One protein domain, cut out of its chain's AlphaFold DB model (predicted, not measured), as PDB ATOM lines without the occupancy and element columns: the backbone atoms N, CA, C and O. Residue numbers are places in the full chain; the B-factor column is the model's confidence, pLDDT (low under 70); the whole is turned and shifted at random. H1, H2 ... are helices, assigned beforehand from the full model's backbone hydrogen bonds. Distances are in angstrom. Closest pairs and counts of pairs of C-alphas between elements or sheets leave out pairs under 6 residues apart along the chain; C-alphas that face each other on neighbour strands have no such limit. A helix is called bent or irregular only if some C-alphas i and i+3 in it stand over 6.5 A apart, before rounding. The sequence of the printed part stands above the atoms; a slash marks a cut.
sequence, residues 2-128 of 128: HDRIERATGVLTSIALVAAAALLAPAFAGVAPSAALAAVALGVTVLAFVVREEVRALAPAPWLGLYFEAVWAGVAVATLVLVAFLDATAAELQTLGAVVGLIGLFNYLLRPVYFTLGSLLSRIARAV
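This is residues 2 to 128 of the 128 residues of the protein "Putative membrane protein" of Haloarculaceae archaeon HSR-Est (UniProt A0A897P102). A long helix, H1, forms the middle of the model; H6 runs back alongside it, and H7 follows past the first residues of H1, where residues 120 to 128 stick out. H5 crosses H1, H2 packs beside H5, and the short H3 and H4, touching each other, make the turn from H2 to H5. The printed part has 127 residues with seven named helices, H1 to H7 in chain order, and no named strand: the class is all helix. It is loose, with a radius of gyration of the C-alphas of 17.3 A, and elongated, spanning 57 by 33 by 21 A.

Begin with H1, residues 2 to 28, the hub, which touches four other helices. Next comes H2, residues 35 to 50, which is only just apart from H1, their closest C-alphas being 8.2 A apart. Go on to H3, residues 52 to 57, and H4, residues 65 to 69, which touch, closest at the C-alphas of Arg 56 and Gly 65, 4.7 A. H4 only just touches H1, with 3 pairs of C-alphas within 8 A, on residues 11 to 14 of H1 alone; the closest are those of Val 11 and Tyr 67, 6.1 A. H5, residues 71 to 84, touches H1 on its residues 14 to 23 alone, at a steep tilt of 52 degrees, the same way; look at the closest C-alphas, Ile 15 and Gly 74, 4.1 A. H5 also touches H2 at a shallow tilt of 21 degrees, opposite ways, closest at the C-alphas of Ala 48 and Trp 72, 5.0 A. H6, residues 90 to 109, touches H1 at a shallow tilt of 16 degrees, opposite ways, closest at the C-alphas of Ala 20 and Gly 97, 4.4 A. H7, residues 111 to 127, touches residues 2 to 9 of H1 with its residues 111 to 118 alone; the closest C-alphas are those of His 2 and Phe 115, 7.0 A. In H2 to H7 every O i to N i+4 pair is within hydrogen-bond range; in H1, 22 of 23 are.

Find C-alpha 2 at (32.236, 28.741, -6.394); from there H1 runs 38.2 A to C-alpha 28 at (12.274, 1.264, 11.183). H1 is neither bent nor irregular, but only just: C-alphas 23 and 26 are 6.3 A apart. H2 measures 22.3 A, H5 20.1 A, H6 28.3 A and H7 24.7 A, ending at C-alpha 127 (38.835, 32.727, -23.669).

The two C-alphas farthest apart are those of Gly 30 and Val 128, 58.3 A. The printed part has no cut, and no link is long. Mean pLDDT of the printed part is 91.0, with residues 2 to 3 under 70.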
ATOM      1  N   HIS A   2      31.859  29.835  -7.306       61.28
ATOM      2  CA  HIS A   2      32.236  28.741  -6.394       61.28
ATOM      3  C   HIS A   2      31.332  28.665  -5.149       61.28
ATOM      4  O   HIS A   2      30.640  27.667  -4.976       61.28
ATOM      5  N   ASP A   3      31.188  29.762  -4.402       69.75
ATOM      6  CA  ASP A   3      30.405  29.785  -3.152       69.75
ATOM      7  C   ASP A   3      28.909  29.478  -3.341       69.75
ATOM      8  O   ASP A   3      28.245  28.968  -2.440       69.75
ATOM      9  N   ARG A   4      28.347  29.788  -4.520       74.44
ATOM     10  CA  ARG A   4      26.921  29.555  -4.807       74.44
ATOM     11  C   ARG A   4      26.653  28.081  -5.103       74.44
ATOM     12  O   ARG A   4      25.677  27.548  -4.586       74.44
ATOM     13  N   ILE A   5      27.510  27.435  -5.900       74.75
ATOM     14  CA  ILE A   5      27.428  25.988  -6.163       74.75
ATOM     15  C   ILE A   5      27.663  25.237  -4.857       74.75
ATOM     16  O   ILE A   5      26.872  24.375  -4.500       74.75
ATOM     17  N   GLU A   6      28.686  25.643  -4.103       77.88
ATOM     18  CA  GLU A   6      29.028  25.050  -2.819       77.88
ATOM     19  C   GLU A   6      27.846  25.047  -1.840       77.88
ATOM     20  O   GLU A   6      27.532  24.014  -1.236       77.88
ATOM     21  N   ARG A   7      27.183  26.202  -1.713       79.81
ATOM     22  CA  ARG A   7      26.030  26.393  -0.837       79.81
ATOM     23  C   ARG A   7      24.811  25.622  -1.336       79.81
ATOM     24  O   ARG A   7      24.183  24.927  -0.547       79.81
ATOM     25  N   ALA A   8      24.503  25.701  -2.630       81.31
ATOM     26  CA  ALA A   8      23.353  25.015  -3.213       81.31
ATOM     27  C   ALA A   8      23.467  23.489  -3.078       81.31
ATOM     28  O   ALA A   8      22.527  22.843  -2.622       81.31
ATOM     29  N   THR A   9      24.631  22.912  -3.394       84.69
ATOM     30  CA  THR A   9      24.846  21.463  -3.276       84.69
ATOM     31  C   THR A   9      24.793  21.013  -1.821       84.69
ATOM     32  O   THR A   9      24.236  19.962  -1.532       84.69
ATOM     33  N   GLY A  10      25.342  21.814  -0.897       85.31
ATOM     34  CA  GLY A  10      25.294  21.515   0.534       85.31
ATOM     35  C   GLY A  10      23.862  21.496   1.069       85.31
ATOM     36  O   GLY A  10      23.467  20.534   1.720       85.31
ATOM     37  N   VAL A  11      23.071  22.520   0.735       88.69
ATOM     38  CA  VAL A  11      21.656  22.610   1.122       88.69
ATOM     39  C   VAL A  11      20.853  21.442   0.550       88.69
ATOM     40  O   VAL A  11      20.101  20.813   1.288       88.69
ATOM     41  N   LEU A  12      21.051  21.090  -0.724       89.44
ATOM     42  CA  LEU A  12      20.371  19.949  -1.349       89.44
ATOM     43  C   LEU A  12      20.694  18.619  -0.657       89.44
ATOM     44  O   LEU A  12      19.783  17.838  -0.388       89.44
ATOM     45  N   THR A  13      21.964  18.373  -0.321       92.38
ATOM     46  CA  THR A  13      22.342  17.178   0.447       92.38
ATOM     47  C   THR A  13      21.664  17.171   1.814       92.38
ATOM     48  O   THR A  13      21.131  16.140   2.211       92.38
ATOM     49  N   SER A  14      21.616  18.299   2.523       92.00
ATOM     50  CA  SER A  14      20.943  18.364   3.825       92.00
ATOM     51  C   SER A  14      19.438  18.141   3.732       92.00
ATOM     52  O   SER A  14      18.899  17.403   4.552       92.00
ATOM     53  N   ILE A  15      18.771  18.689   2.714       95.06
ATOM     54  CA  ILE A  15      17.352  18.417   2.434       95.06
ATOM     55  C   ILE A  15      17.137  16.915   2.238       95.06
ATOM     56  O   ILE A  15      16.263  16.335   2.878       95.06
ATOM     57  N   ALA A  16      17.958  16.274   1.401       95.00
ATOM     58  CA  ALA A  16      17.862  14.842   1.135       95.00
ATOM     59  C   ALA A  16      18.110  13.994   2.393       95.00
ATOM     60  O   ALA A  16      17.384  13.036   2.636       95.00
ATOM     61  N   LEU A  17      19.085  14.359   3.231       93.88
ATOM     62  CA  LEU A  17      19.362  13.653   4.485       93.88
ATOM     63  C   LEU A  17      18.221  13.794   5.497       93.88
ATOM     64  O   LEU A  17      17.837  12.807   6.118       93.88
ATOM     65  N   VAL A  18      17.653  14.994   5.644       95.62
ATOM     66  CA  VAL A  18      16.487  15.221   6.511       95.62
ATOM     67  C   VAL A  18      15.278  14.440   5.998       95.62
ATOM     68  O   VAL A  18      14.601  13.786   6.787       95.62
ATOM     69  N   ALA A  19      15.034  14.454   4.685       97.12
ATOM     70  CA  ALA A  19      13.960  13.682   4.069       97.12
ATOM     71  C   ALA A  19      14.140  12.176   4.308       97.12
ATOM     72  O   ALA A  19      13.215  11.501   4.752       97.12
ATOM     73  N   ALA A  20      15.350  11.658   4.079       96.94
ATOM     74  CA  ALA A  20      15.687  10.263   4.330       96.94
ATOM     75  C   ALA A  20      15.468   9.887   5.798       96.94
ATOM     76  O   ALA A  20      14.826   8.879   6.074       96.94
ATOM     77  N   ALA A  21      15.930  10.711   6.743       96.19
ATOM     78  CA  ALA A  21      15.721  10.478   8.169       96.19
ATOM     79  C   ALA A  21      14.228  10.464   8.542       96.19
ATOM     80  O   ALA A  21      13.786   9.571   9.264       96.19
ATOM     81  N   ALA A  22      13.445  11.409   8.013       96.62
ATOM     82  CA  ALA A  22      12.007  11.501   8.257       96.62
ATOM     83  C   ALA A  22      11.217  10.309   7.686       96.62
ATOM     84  O   ALA A  22      10.195   9.936   8.254       96.62
ATOM     85  N   LEU A  23      11.692   9.693   6.597       96.69
ATOM     86  CA  LEU A  23      11.111   8.472   6.028       96.69
ATOM     87  C   LEU A  23      11.569   7.215   6.777       96.69
ATOM     88  O   LEU A  23      10.757   6.351   7.096       96.69
ATOM     89  N   LEU A  24      12.863   7.114   7.084       96.88
ATOM     90  CA  LEU A  24      13.458   5.933   7.712       96.88
ATOM     91  C   LEU A  24      13.009   5.751   9.163       96.88
ATOM     92  O   LEU A  24      12.773   4.621   9.573       96.88
ATOM     93  N   ALA A  25      12.870   6.830   9.940       96.12
ATOM     94  CA  ALA A  25      12.488   6.748  11.350       96.12
ATOM     95  C   ALA A  25      11.162   5.987  11.592       96.12
ATOM     96  O   ALA A  25      11.181   5.006  12.339       96.12
ATOM     97  N   PRO A  26      10.026   6.351  10.959       95.38
ATOM     98  CA  PRO A  26       8.790   5.580  11.090       95.38
ATOM     99  C   PRO A  26       8.905   4.188  10.453       95.38
ATOM    100  O   PRO A  26       8.379   3.218  10.996       95.38
ATOM    101  N   ALA A  27       9.641   4.058   9.349       95.00
ATOM    102  CA  ALA A  27       9.782   2.789   8.646       95.00
ATOM    103  C   ALA A  27      10.553   1.733   9.466       95.00
ATOM    104  O   ALA A  27      10.191   0.555   9.454       95.00
ATOM    105  N   PHE A  28      11.579   2.134  10.225       95.44
ATOM    106  CA  PHE A  28      12.274   1.264  11.183       95.44
ATOM    107  C   PHE A  28      11.429   0.942  12.418       95.44
ATOM    108  O   PHE A  28      11.610  -0.113  13.019       95.44
ATOM    109  N   ALA A  29      10.470   1.804  12.765       95.81
ATOM    110  CA  ALA A  29       9.458   1.514  13.776       95.81
ATOM    111  C   ALA A  29       8.337   0.582  13.261       95.81
ATOM    112  O   ALA A  29       7.390   0.304  13.994       95.81
ATOM    113  N   GLY A  30       8.424   0.099  12.015       94.75
ATOM    114  CA  GLY A  30       7.431  -0.786  11.403       94.75
ATOM    115  C   GLY A  30       6.162  -0.072  10.930       94.75
ATOM    116  O   GLY A  30       5.173  -0.731  10.613       94.75
ATOM    117  N   VAL A  31       6.168   1.262  10.875       95.88
ATOM    118  CA  VAL A  31       5.021   2.059  10.435       95.88
ATOM    119  C   VAL A  31       5.019   2.145   8.909       95.88
ATOM    120  O   VAL A  31       5.973   2.631   8.301       95.88
ATOM    121  N   ALA A  32       3.935   1.681   8.291       94.69
ATOM    122  CA  ALA A  32       3.706   1.856   6.863       94.69
ATOM    123  C   ALA A  32       3.227   3.291   6.544       94.69
ATOM    124  O   ALA A  32       2.594   3.937   7.393       94.69
ATOM    125  N   PRO A  33       3.500   3.800   5.331       95.12
ATOM    126  CA  PRO A  33       2.843   4.981   4.790       95.12
ATOM    127  C   PRO A  33       1.330   4.937   4.991       95.12
ATOM    128  O   PRO A  33       0.682   3.903   4.873       95.12
ATOM    129  N   SER A  34       0.764   6.079   5.358       96.25
ATOM    130  CA  SER A  34      -0.676   6.239   5.529       96.25
ATOM    131  C   SER A  34      -1.039   7.713   5.439       96.25
ATOM    132  O   SER A  34      -0.197   8.587   5.671       96.25
ATOM    133  N   ALA A  35      -2.310   8.007   5.163       96.25
ATOM    134  CA  ALA A  35      -2.800   9.382   5.126       96.25
ATOM    135  C   ALA A  35      -2.596  10.100   6.473       96.25
ATOM    136  O   ALA A  35      -2.275  11.286   6.498       96.25
ATOM    137  N   ALA A  36      -2.715   9.373   7.590       96.88
ATOM    138  CA  ALA A  36      -2.453   9.907   8.923       96.88
ATOM    139  C   ALA A  36      -0.976  10.293   9.102       96.88
ATOM    140  O   ALA A  36      -0.685  11.409   9.529       96.88
ATOM    141  N   LEU A  37      -0.042   9.412   8.726       95.44
ATOM    142  CA  LEU A  37       1.392   9.709   8.796       95.44
ATOM    143  C   LEU A  37       1.771  10.877   7.873       95.44
ATOM    144  O   LEU A  37       2.528  11.755   8.281       95.44
ATOM    145  N   ALA A  38       1.209  10.927   6.664       96.75
ATOM    146  CA  ALA A  38       1.409  12.034   5.734       96.75
ATOM    147  C   ALA A  38       0.863  13.362   6.288       96.75
ATOM    148  O   ALA A  38       1.524  14.390   6.170       96.75
ATOM    149  N   ALA A  39      -0.303  13.352   6.942       97.56
ATOM    150  CA  ALA A  39      -0.868  14.537   7.587       97.56
ATOM    151  C   ALA A  39      -0.007  15.024   8.764       97.56
ATOM    152  O   ALA A  39       0.211  16.227   8.909       97.56
ATOM    153  N   VAL A  40       0.530  14.103   9.572       97.44
ATOM    154  CA  VAL A  40       1.488  14.439  10.637       97.44
ATOM    155  C   VAL A  40       2.756  15.047  10.039       97.44
ATOM    156  O   VAL A  40       3.175  16.113  10.482       97.44
ATOM    157  N   ALA A  41       3.333  14.421   9.011       96.94
ATOM    158  CA  ALA A  41       4.522  14.931   8.333       96.94
ATOM    159  C   ALA A  41       4.282  16.330   7.742       96.94
ATOM    160  O   ALA A  41       5.099  17.225   7.948       96.94
ATOM    161  N   LEU A  42       3.117  16.560   7.126       97.62
ATOM    162  CA  LEU A  42       2.704  17.875   6.636       97.62
ATOM    163  C   LEU A  42       2.605  18.902   7.772       97.62
ATOM    164  O   LEU A  42       3.092  20.022   7.631       97.62
ATOM    165  N   GLY A  43       2.011  18.526   8.908       97.50
ATOM    166  CA  GLY A  43       1.957  19.373  10.099       97.50
ATOM    167  C   GLY A  43       3.351  19.753  10.602       97.50
ATOM    168  O   GLY A  43       3.603  20.923  10.891       97.50
ATOM    169  N   VAL A  44       4.285  18.797  10.625       96.38
ATOM    170  CA  VAL A  44       5.693  19.042  10.972       96.38
ATOM    171  C   VAL A  44       6.365  19.953   9.942       96.38
ATOM    172  O   VAL A  44       7.086  20.864  10.339       96.38
ATOM    173  N   THR A  45       6.109  19.778   8.642       96.12
ATOM    174  CA  THR A  45       6.606  20.678   7.588       96.12
ATOM    175  C   THR A  45       6.137  22.111   7.809       96.12
ATOM    176  O   THR A  45       6.957  23.026   7.776       96.12
ATOM    177  N   VAL A  46       4.838  22.316   8.046       97.06
ATOM    178  CA  VAL A  46       4.267  23.650   8.280       97.06
ATOM    179  C   VAL A  46       4.862  24.266   9.540       97.06
ATOM    180  O   VAL A  46       5.315  25.408   9.497       97.06
ATOM    181  N   LEU A  47       4.927  23.506  10.635       95.44
ATOM    182  CA  LEU A  47       5.524  23.976  11.879       95.44
ATOM    183  C   LEU A  47       6.985  24.383  11.667       95.44
ATOM    184  O   LEU A  47       7.348  25.507  11.997       95.44
ATOM    185  N   ALA A  48       7.797  23.513  11.059       93.31
ATOM    186  CA  ALA A  48       9.204  23.771  10.767       93.31
ATOM    187  C   ALA A  48       9.398  24.984   9.847       93.31
ATOM    188  O   ALA A  48      10.367  25.720  10.009       93.31
ATOM    189  N   PHE A  49       8.486  25.210   8.897       94.00
ATOM    190  CA  PHE A  49       8.509  26.395   8.047       94.00
ATOM    191  C   PHE A  49       8.199  27.666   8.839       94.00
ATOM    192  O   PHE A  49       8.865  28.676   8.627       94.00
ATOM    193  N   VAL A  50       7.210  27.629   9.736       95.94
ATOM    194  CA  VAL A  50       6.825  28.781  10.564       95.94
ATOM    195  C   VAL A  50       7.951  29.161  11.519       95.94
ATOM    196  O   VAL A  50       8.323  30.326  11.547       95.94
ATOM    197  N   VAL A  51       8.541  28.189  12.223       92.75
ATOM    198  CA  VAL A  51       9.589  28.447  13.230       92.75
ATOM    199  C   VAL A  51      11.007  28.539  12.647       92.75
ATOM    200  O   VAL A  51      11.997  28.510  13.382       92.75
ATOM    201  N   ARG A  52      11.150  28.565  11.313       90.56
ATOM    202  CA  ARG A  52      12.460  28.453  10.642       90.56
ATOM    203  C   ARG A  52      13.421  29.580  11.027       90.56
ATOM    204  O   ARG A  52      14.632  29.370  11.035       90.56
ATOM    205  N   GLU A  53      12.896  30.769  11.317       88.75
ATOM    206  CA  GLU A  53      13.699  31.955  11.622       88.75
ATOM    207  C   GLU A  53      14.233  31.893  13.057       88.75
ATOM    208  O   GLU A  53      15.414  32.152  13.294       88.75
ATOM    209  N   GLU A  54      13.411  31.433  13.996       89.19
ATOM    210  CA  GLU A  54      13.783  31.162  15.381       89.19
ATOM    211  C   GLU A  54      14.796  30.019  15.458       89.19
ATOM    212  O   GLU A  54      15.828  30.141  16.114       89.19
ATOM    213  N   VAL A  55      14.560  28.927  14.724       83.19
ATOM    214  CA  VAL A  55      15.496  27.794  14.651       83.19
ATOM    215  C   VAL A  55      16.834  28.224  14.046       83.19
ATOM    216  O   VAL A  55      17.892  27.805  14.519       83.19
ATOM    217  N   ARG A  56      16.823  29.113  13.047       84.88
ATOM    218  CA  ARG A  56      18.049  29.707  12.503       84.88
ATOM    219  C   ARG A  56      18.784  30.561  13.539       84.88
ATOM    220  O   ARG A  56      20.011  30.513  13.576       84.88
ATOM    221  N   ALA A  57      18.069  31.322  14.365       86.38
ATOM    222  CA  ALA A  57      18.666  32.140  15.422       86.38
ATOM    223  C   ALA A  57      19.324  31.298  16.532       86.38
ATOM    224  O   ALA A  57      20.275  31.752  17.165       86.38
ATOM    225  N   LEU A  58      18.863  30.060  16.729       84.50
ATOM    226  CA  LEU A  58      19.455  29.094  17.660       84.50
ATOM    227  C   LEU A  58      20.730  28.423  17.123       84.50
ATOM    228  O   LEU A  58      21.387  27.690  17.864       84.50
ATOM    229  N   ALA A  59      21.090  28.630  15.850       83.75
ATOM    230  CA  ALA A  59      22.252  27.980  15.261       83.75
ATOM    231  C   ALA A  59      23.547  28.427  15.976       83.75
ATOM    232  O   ALA A  59      23.873  29.616  15.968       83.75
ATOM    233  N   PRO A  60      24.349  27.493  16.527       83.56
ATOM    234  CA  PRO A  60      25.549  27.831  17.298       83.56
ATOM    235  C   PRO A  60      26.659  28.450  16.438       83.56
ATOM    236  O   PRO A  60      27.605  29.031  16.962       83.56
ATOM    237  N   ALA A  61      26.551  28.330  15.112       85.19
ATOM    238  CA  ALA A  61      27.440  28.983  14.170       85.19
ATOM    239  C   ALA A  61      26.659  29.526  12.959       85.19
ATOM    240  O   ALA A  61      25.753  28.848  12.466       85.19
ATOM    241  N   PRO A  62      27.046  30.689  12.397       78.56
ATOM    242  CA  PRO A  62      26.339  31.305  11.269       78.56
ATOM    243  C   PRO A  62      26.238  30.411  10.026       78.56
ATOM    244  O   PRO A  62      25.257  30.476   9.288       78.56
ATOM    245  N   TRP A  63      27.237  29.552   9.797       77.38
ATOM    246  CA  TRP A  63      27.257  28.626   8.663       77.38
ATOM    247  C   TRP A  63      26.261  27.469   8.824       77.38
ATOM    248  O   TRP A  63      25.792  26.940   7.819       77.38
ATOM    249  N   LEU A  64      25.887  27.111  10.060       78.94
ATOM    250  CA  LEU A  64      24.881  26.085  10.337       78.94
ATOM    251  C   LEU A  64      23.457  26.575  10.056       78.94
ATOM    252  O   LEU A  64      22.608  25.778   9.660       78.94
ATOM    253  N   GLY A  65      23.207  27.879  10.203       78.19
ATOM    254  CA  GLY A  65      21.871  28.468  10.069       78.19
ATOM    255  C   GLY A  65      21.176  28.132   8.747       78.19
ATOM    256  O   GLY A  65      19.982  27.866   8.741       78.19
ATOM    257  N   LEU A  66      21.931  28.043   7.646       77.31
ATOM    258  CA  LEU A  66      21.394  27.678   6.328       77.31
ATOM    259  C   LEU A  66      20.897  26.227   6.250       77.31
ATOM    260  O   LEU A  66      19.961  25.936   5.513       77.31
ATOM    261  N   TYR A  67      21.522  25.313   6.990       79.75
ATOM    262  CA  TYR A  67      21.131  23.904   7.012       79.75
ATOM    263  C   TYR A  67      19.906  23.684   7.898       79.75
ATOM    264  O   TYR A  67      19.007  22.935   7.527       79.75
ATOM    265  N   PHE A  68      19.846  24.396   9.024       76.88
ATOM    266  CA  PHE A  68      18.671  24.441   9.892       76.88
ATOM    267  C   PHE A  68      17.456  25.054   9.179       76.88
ATOM    268  O   PHE A  68      16.358  24.508   9.252       76.88
ATOM    269  N   GLU A  69      17.665  26.119   8.401       81.12
ATOM    270  CA  GLU A  69      16.625  26.739   7.571       81.12
ATOM    271  C   GLU A  69      16.112  25.796   6.465       81.12
ATOM    272  O   GLU A  69      14.994  25.961   5.991       81.12
ATOM    273  N   ALA A  70      16.879  24.776   6.074       85.25
ATOM    274  CA  ALA A  70      16.491  23.812   5.044       85.25
ATOM    275  C   ALA A  70      15.726  22.585   5.581       85.25
ATOM    276  O   ALA A  70      15.241  21.769   4.793       85.25
ATOM    277  N   VAL A  71      15.587  22.440   6.904       89.94
ATOM    278  CA  VAL A  71      14.942  21.270   7.531       89.94
ATOM    279  C   VAL A  71      13.490  21.118   7.080       89.94
ATOM    280  O   VAL A  71      13.079  20.014   6.719       89.94
ATOM    281  N   TRP A  72      12.723  22.212   7.025       94.38
ATOM    282  CA  TRP A  72      11.322  22.162   6.585       94.38
ATOM    283  C   TRP A  72      11.193  21.597   5.166       94.38
ATOM    284  O   TRP A  72      10.278  20.820   4.900       94.38
ATOM    285  N   ALA A  73      12.135  21.926   4.275       94.69
ATOM    286  CA  ALA A  73      12.147  21.435   2.904       94.69
ATOM    287  C   ALA A  73      12.452  19.930   2.852       94.69
ATOM    288  O   ALA A  73      11.836  19.211   2.070       94.69
ATOM    289  N   GLY A  74      13.334  19.427   3.722       95.69
ATOM    290  CA  GLY A  74      13.565  17.987   3.865       95.69
ATOM    291  C   GLY A  74      12.310  17.234   4.310       95.69
ATOM    292  O   GLY A  74      11.917  16.250   3.684       95.69
ATOM    293  N   VAL A  75      11.617  17.731   5.338       96.31
ATOM    294  CA  VAL A  75      10.354  17.120   5.794       96.31
ATOM    295  C   VAL A  75       9.257  17.253   4.730       96.31
ATOM    296  O   VAL A  75       8.459  16.335   4.548       96.31
ATOM    297  N   ALA A  76       9.238  18.349   3.965       97.25
ATOM    298  CA  ALA A  76       8.317  18.514   2.840       97.25
ATOM    299  C   ALA A  76       8.542  17.438   1.767       97.25
ATOM    300  O   ALA A  76       7.586  16.812   1.320       97.25
ATOM    301  N   VAL A  77       9.798  17.165   1.400       97.75
ATOM    302  CA  VAL A  77      10.141  16.084   0.460       97.75
ATOM    303  C   VAL A  77       9.697  14.725   1.003       97.75
ATOM    304  O   VAL A  77       9.081  13.958   0.267       97.75
ATOM    305  N   ALA A  78       9.929  14.435   2.287       97.44
ATOM    306  CA  ALA A  78       9.433  13.203   2.907       97.44
ATOM    307  C   ALA A  78       7.900  13.101   2.846       97.44
ATOM    308  O   ALA A  78       7.361  12.052   2.500       97.44
ATOM    309  N   THR A  79       7.191  14.201   3.108       97.81
ATOM    310  CA  THR A  79       5.727  14.267   3.004       97.81
ATOM    311  C   THR A  79       5.256  13.945   1.586       97.81
ATOM    312  O   THR A  79       4.340  13.145   1.415       97.81
ATOM    313  N   LEU A  80       5.908  14.506   0.561       98.00
ATOM    314  CA  LEU A  80       5.590  14.207  -0.838       98.00
ATOM    315  C   LEU A  80       5.787  12.723  -1.168       98.00
ATOM    316  O   LEU A  80       4.941  12.138  -1.837       98.00
ATOM    317  N   VAL A  81       6.861  12.105  -0.669       97.50
ATOM    318  CA  VAL A  81       7.102  10.665  -0.848       97.50
ATOM    319  C   VAL A  81       6.012   9.840  -0.161       97.50
ATOM    320  O   VAL A  81       5.463   8.934  -0.779       97.50
ATOM    321  N   LEU A  82       5.636  10.172   1.076       97.38
ATOM    322  CA  LEU A  82       4.563   9.469   1.791       97.38
ATOM    323  C   LEU A  82       3.222   9.543   1.050       97.38
ATOM    324  O   LEU A  82       2.524   8.539   0.961       97.38
ATOM    325  N   VAL A  83       2.874  10.710   0.501       97.44
ATOM    326  CA  VAL A  83       1.643  10.900  -0.284       97.44
ATOM    327  C   VAL A  83       1.699  10.149  -1.616       97.44
ATOM    328  O   VAL A  83       0.694   9.593  -2.047       97.44
ATOM    329  N   ALA A  84       2.862  10.116  -2.269       97.69
ATOM    330  CA  ALA A  84       3.031   9.423  -3.544       97.69
ATOM    331  C   ALA A  84       2.989   7.888  -3.409       97.69
ATOM    332  O   ALA A  84       2.646   7.207  -4.372       97.69
ATOM    333  N   PHE A  85       3.320   7.352  -2.230       96.50
ATOM    334  CA  PHE A  85       3.449   5.916  -1.966       96.50
ATOM    335  C   PHE A  85       2.626   5.474  -0.744       96.50
ATOM    336  O   PHE A  85       3.132   4.781   0.135       96.50
ATOM    337  N   LEU A  86       1.352   5.875  -0.677       95.19
ATOM    338  CA  LEU A  86       0.466   5.566   0.457       95.19
ATOM    339  C   LEU A  86       0.215   4.066   0.667       95.19
ATOM    340  O   LEU A  86       0.028   3.651   1.804       95.19
ATOM    341  N   ASP A  87       0.233   3.274  -0.404       93.75
ATOM    342  CA  ASP A  87      -0.025   1.827  -0.355       93.75
ATOM    343  C   ASP A  87       1.251   0.990  -0.169       93.75
ATOM    344  O   ASP A  87       1.203  -0.240  -0.210       93.75
ATOM    345  N   ALA A  88       2.408   1.636   0.006       95.12
ATOM    346  CA  ALA A  88       3.659   0.928   0.213       95.12
ATOM    347  C   ALA A  88       3.716   0.281   1.607       95.12
ATOM    348  O   ALA A  88       3.119   0.731   2.582       95.12
ATOM    349  N   THR A  89       4.487  -0.787   1.715       96.56
ATOM    350  CA  THR A  89       4.816  -1.450   2.976       96.56
ATOM    351  C   THR A  89       5.891  -0.678   3.744       96.56
ATOM    352  O   THR A  89       6.612   0.160   3.195       96.56
ATOM    353  N   ALA A  90       6.073  -0.995   5.030       95.31
ATOM    354  CA  ALA A  90       7.159  -0.413   5.823       95.31
ATOM    355  C   ALA A  90       8.554  -0.715   5.227       95.31
ATOM    356  O   ALA A  90       9.428   0.148   5.246       95.31
ATOM    357  N   ALA A  91       8.764  -1.903   4.645       96.44
ATOM    358  CA  ALA A  91      10.030  -2.272   3.997       96.44
ATOM    359  C   ALA A  91      10.294  -1.461   2.713       96.44
ATOM    360  O   ALA A  91      11.418  -1.024   2.452       96.44
ATOM    361  N   GLU A  92       9.252  -1.206   1.923       97.12
ATOM    362  CA  GLU A  92       9.346  -0.334   0.750       97.12
ATOM    363  C   GLU A  92       9.609   1.117   1.161       97.12
ATOM    364  O   GLU A  92      10.459   1.768   0.560       97.12
ATOM    365  N   LEU A  93       8.987   1.602   2.242       97.25
ATOM    366  CA  LEU A  93       9.286   2.925   2.796       97.25
ATOM    367  C   LEU A  93      10.748   3.047   3.256       97.25
ATOM    368  O   LEU A  93      11.375   4.080   3.011       97.25
ATOM    369  N   GLN A  94      11.326   1.996   3.856       96.75
ATOM    370  CA  GLN A  94      12.760   1.971   4.178       96.75
ATOM    371  C   GLN A  94      13.611   2.118   2.914       96.75
ATOM    372  O   GLN A  94      14.581   2.873   2.900       96.75
ATOM    373  N   THR A  95      13.221   1.437   1.836       97.56
ATOM    374  CA  THR A  95      13.924   1.503   0.550       97.56
ATOM    375  C   THR A  95      13.802   2.892  -0.072       97.56
ATOM    376  O   THR A  95      14.806   3.447  -0.508       97.56
ATOM    377  N   LEU A  96      12.616   3.505  -0.055       97.50
ATOM    378  CA  LEU A  96      12.411   4.880  -0.519       97.50
ATOM    379  C   LEU A  96      13.265   5.869   0.281       97.50
ATOM    380  O   LEU A  96      13.966   6.693  -0.306       97.50
ATOM    381  N   GLY A  97      13.281   5.748   1.612       96.50
ATOM    382  CA  GLY A  97      14.146   6.549   2.478       96.50
ATOM    383  C   GLY A  97      15.633   6.359   2.162       96.50
ATOM    384  O   GLY A  97      16.372   7.340   2.051       96.50
ATOM    385  N   ALA A  98      16.069   5.117   1.939       96.88
ATOM    386  CA  ALA A  98      17.440   4.798   1.553       96.88
ATOM    387  C   ALA A  98      17.809   5.374   0.177       96.88
ATOM    388  O   ALA A  98      18.893   5.933   0.030       96.88
ATOM    389  N   VAL A  99      16.912   5.307  -0.812       97.38
ATOM    390  CA  VAL A  99      17.106   5.901  -2.145       97.38
ATOM    391  C   VAL A  99      17.237   7.419  -2.048       97.38
ATOM    392  O   VAL A  99      18.160   7.989  -2.628       97.38
ATOM    393  N   VAL A 100      16.371   8.085  -1.279       96.75
ATOM    394  CA  VAL A 100      16.457   9.538  -1.053       96.75
ATOM    395  C   VAL A 100      17.788   9.908  -0.388       96.75
ATOM    396  O   VAL A 100      18.470  10.833  -0.838       96.75
ATOM    397  N   GLY A 101      18.212   9.150   0.628       95.31
ATOM    398  CA  GLY A 101      19.511   9.344   1.279       95.31
ATOM    399  C   GLY A 101      20.685   9.116   0.324       95.31
ATOM    400  O   GLY A 101      21.636   9.900   0.305       95.31
ATOM    401  N   LEU A 102      20.591   8.092  -0.525       95.94
ATOM    402  CA  LEU A 102      21.589   7.763  -1.536       95.94
ATOM    403  C   LEU A 102      21.713   8.877  -2.582       95.94
ATOM    404  O   LEU A 102      22.831   9.245  -2.930       95.94
ATOM    405  N   ILE A 103      20.607   9.479  -3.028       94.81
ATOM    406  CA  ILE A 103      20.628  10.658  -3.911       94.81
ATOM    407  C   ILE A 103      21.375  11.818  -3.240       94.81
ATOM    408  O   ILE A 103      22.229  12.450  -3.866       94.81
ATOM    409  N   GLY A 104      21.111  12.070  -1.954       93.38
ATOM    410  CA  GLY A 104      21.831  13.077  -1.171       93.38
ATOM    411  C   GLY A 104      23.337  12.810  -1.088       93.38
ATOM    412  O   GLY A 104      24.142  13.737  -1.237       93.38
ATOM    413  N   LEU A 105      23.713  11.541  -0.905       94.00
ATOM    414  CA  LEU A 105      25.102  11.088  -0.873       94.00
ATOM    415  C   LEU A 105      25.776  11.223  -2.244       94.00
ATOM    416  O   LEU A 105      26.888  11.738  -2.324       94.00
ATOM    417  N   PHE A 106      25.107  10.834  -3.332       93.88
ATOM    418  CA  PHE A 106      25.616  11.029  -4.691       93.88
ATOM    419  C   PHE A 106      25.834  12.508  -5.000       93.88
ATOM    420  O   PHE A 106      26.895  12.866  -5.505       93.88
ATOM    421  N   ASN A 107      24.889  13.385  -4.649       92.88
ATOM    422  CA  ASN A 107      25.054  14.831  -4.813       92.88
ATOM    423  C   ASN A 107      26.282  15.358  -4.049       92.88
ATOM    424  O   ASN A 107      27.033  16.186  -4.566       92.88
ATOM    425  N   TYR A 108      26.526  14.840  -2.842       88.50
ATOM    426  CA  TYR A 108      27.721  15.177  -2.074       88.50
ATOM    427  C   TYR A 108      29.009  14.687  -2.754       88.50
ATOM    428  O   TYR A 108      29.970  15.447  -2.880       88.50
ATOM    429  N   LEU A 109      29.027  13.445  -3.244       90.38
ATOM    430  CA  LEU A 109      30.188  12.854  -3.915       90.38
ATOM    431  C   LEU A 109      30.484  13.487  -5.280       90.38
ATOM    432  O   LEU A 109      31.641  13.548  -5.683       90.38
ATOM    433  N   LEU A 110      29.468  13.992  -5.982       89.31
ATOM    434  CA  LEU A 110      29.618  14.689  -7.264       89.31
ATOM    435  C   LEU A 110      30.077  16.144  -7.110       89.31
ATOM    436  O   LEU A 110      30.443  16.786  -8.096       89.31
ATOM    437  N   ARG A 111      30.131  16.669  -5.885       87.00
ATOM    438  CA  ARG A 111      30.544  18.048  -5.605       87.00
ATOM    439  C   ARG A 111      31.907  18.433  -6.212       87.00
ATOM    440  O   ARG A 111      31.970  19.484  -6.853       87.00
ATOM    441  N   PRO A 112      32.975  17.611  -6.125       86.38
ATOM    442  CA  PRO A 112      34.248  17.891  -6.798       86.38
ATOM    443  C   PRO A 112      34.109  17.980  -8.324       86.38
ATOM    444  O   PRO A 112      34.758  18.809  -8.966       86.38
ATOM    445  N   VAL A 113      33.224  17.170  -8.914       89.31
ATOM    446  CA  VAL A 113      32.948  17.172 -10.357       89.31
ATOM    447  C   VAL A 113      32.259  18.476 -10.763       89.31
ATOM    448  O   VAL A 113      32.679  19.106 -11.734       89.31
ATOM    449  N   TYR A 114      31.272  18.943  -9.988       85.62
ATOM    450  CA  TYR A 114      30.591  20.222 -10.237       85.62
ATOM    451  C   TYR A 114      31.560  21.409 -10.215       85.62
ATOM    452  O   TYR A 114      31.494  22.278 -11.087       85.62
ATOM    453  N   PHE A 115      32.499  21.432  -9.263       85.31
ATOM    454  CA  PHE A 115      33.535  22.468  -9.212       85.31
ATOM    455  C   PHE A 115      34.491  22.394 -10.398       85.31
ATOM    456  O   PHE A 115      34.798  23.422 -11.005       85.31
ATOM    457  N   THR A 116      34.923  21.187 -10.762       87.31
ATOM    458  CA  THR A 116      35.841  20.975 -11.885       87.31
ATOM    459  C   THR A 116      35.216  21.467 -13.188       87.31
ATOM    460  O   THR A 116      35.797  22.319 -13.862       87.31
ATOM    461  N   LEU A 117      33.990  21.032 -13.494       88.38
ATOM    462  CA  LEU A 117      33.254  21.453 -14.688       88.38
ATOM    463  C   LEU A 117      32.947  22.952 -14.679       88.38
ATOM    464  O   LEU A 117      33.181  23.631 -15.676       88.38
ATOM    465  N   GLY A 118      32.492  23.497 -13.547       85.25
ATOM    466  CA  GLY A 118      32.230  24.930 -13.413       85.25
ATOM    467  C   GLY A 118      33.486  25.778 -13.632       85.25
ATOM    468  O   GLY A 118      33.437  26.813 -14.300       85.25
ATOM    469  N   SER A 119      34.637  25.322 -13.128       86.12
ATOM    470  CA  SER A 119      35.921  25.990 -13.348       86.12
ATOM    471  C   SER A 119      36.340  25.947 -14.821       86.12
ATOM    472  O   SER A 119      36.732  26.982 -15.363       86.12
ATOM    473  N   LEU A 120      36.178  24.798 -15.486       88.50
ATOM    474  CA  LEU A 120      36.523  24.598 -16.891       88.50
ATOM    475  C   LEU A 120      35.662  25.479 -17.802       88.50
ATOM    476  O   LEU A 120      36.198  26.252 -18.593       88.50
ATOM    477  N   LEU A 121      34.341  25.445 -17.618       89.62
ATOM    478  CA  LEU A 121      33.395  26.278 -18.363       89.62
ATOM    479  C   LEU A 121      33.689  27.769 -18.168       89.62
ATOM    480  O   LEU A 121      33.692  28.524 -19.135       89.62
ATOM    481  N   SER A 122      34.023  28.193 -16.943       87.44
ATOM    482  CA  SER A 122      34.393  29.591 -16.685       87.44
ATOM    483  C   SER A 122      35.694  30.010 -17.375       87.44
ATOM    484  O   SER A 122      35.864  31.182 -17.695       87.44
ATOM    485  N   ARG A 123      36.642  29.085 -17.579       88.31
ATOM    486  CA  ARG A 123      37.883  29.356 -18.319       88.31
ATOM    487  C   ARG A 123      37.606  29.476 -19.812       88.31
ATOM    488  O   ARG A 123      38.077  30.434 -20.409       88.31
ATOM    489  N   ILE A 124      36.807  28.569 -20.373       91.06
ATOM    490  CA  ILE A 124      36.409  28.601 -21.787       91.06
ATOM    491  C   ILE A 124      35.645  29.892 -22.095       91.06
ATOM    492  O   ILE A 124      36.010  30.604 -23.019       91.06
ATOM    493  N   ALA A 125      34.661  30.255 -21.269       89.62
ATOM    494  CA  ALA A 125      33.863  31.467 -21.456       89.62
ATOM    495  C   ALA A 125      34.654  32.782 -21.316       89.62
ATOM    496  O   ALA A 125      34.154  33.823 -21.713       89.62
ATOM    497  N   ARG A 126      35.851  32.756 -20.713       88.69
ATOM    498  CA  ARG A 126      36.764  33.914 -20.657       88.69
ATOM    499  C   ARG A 126      37.755  33.959 -21.822       88.69
ATOM    500  O   ARG A 126      38.431  34.968 -21.982       88.69
ATOM    501  N   ALA A 127      37.918  32.850 -22.540       82.94
ATOM    502  CA  ALA A 127      38.835  32.727 -23.669       82.94
ATOM    503  C   ALA A 127      38.151  32.998 -25.022       82.94
ATOM    504  O   ALA A 127      38.848  33.186 -26.016       82.94
ATOM    505  N   VAL A 128      36.815  32.992 -25.041       73.31
ATOM    506  CA  VAL A 128      35.944  33.439 -26.141       73.31
ATOM    507  C   VAL A 128      35.543  34.885 -25.884       73.31
ATOM    508  O   VAL A 128      35.525  35.660 -26.863       73.31
TER     509      VAL A 128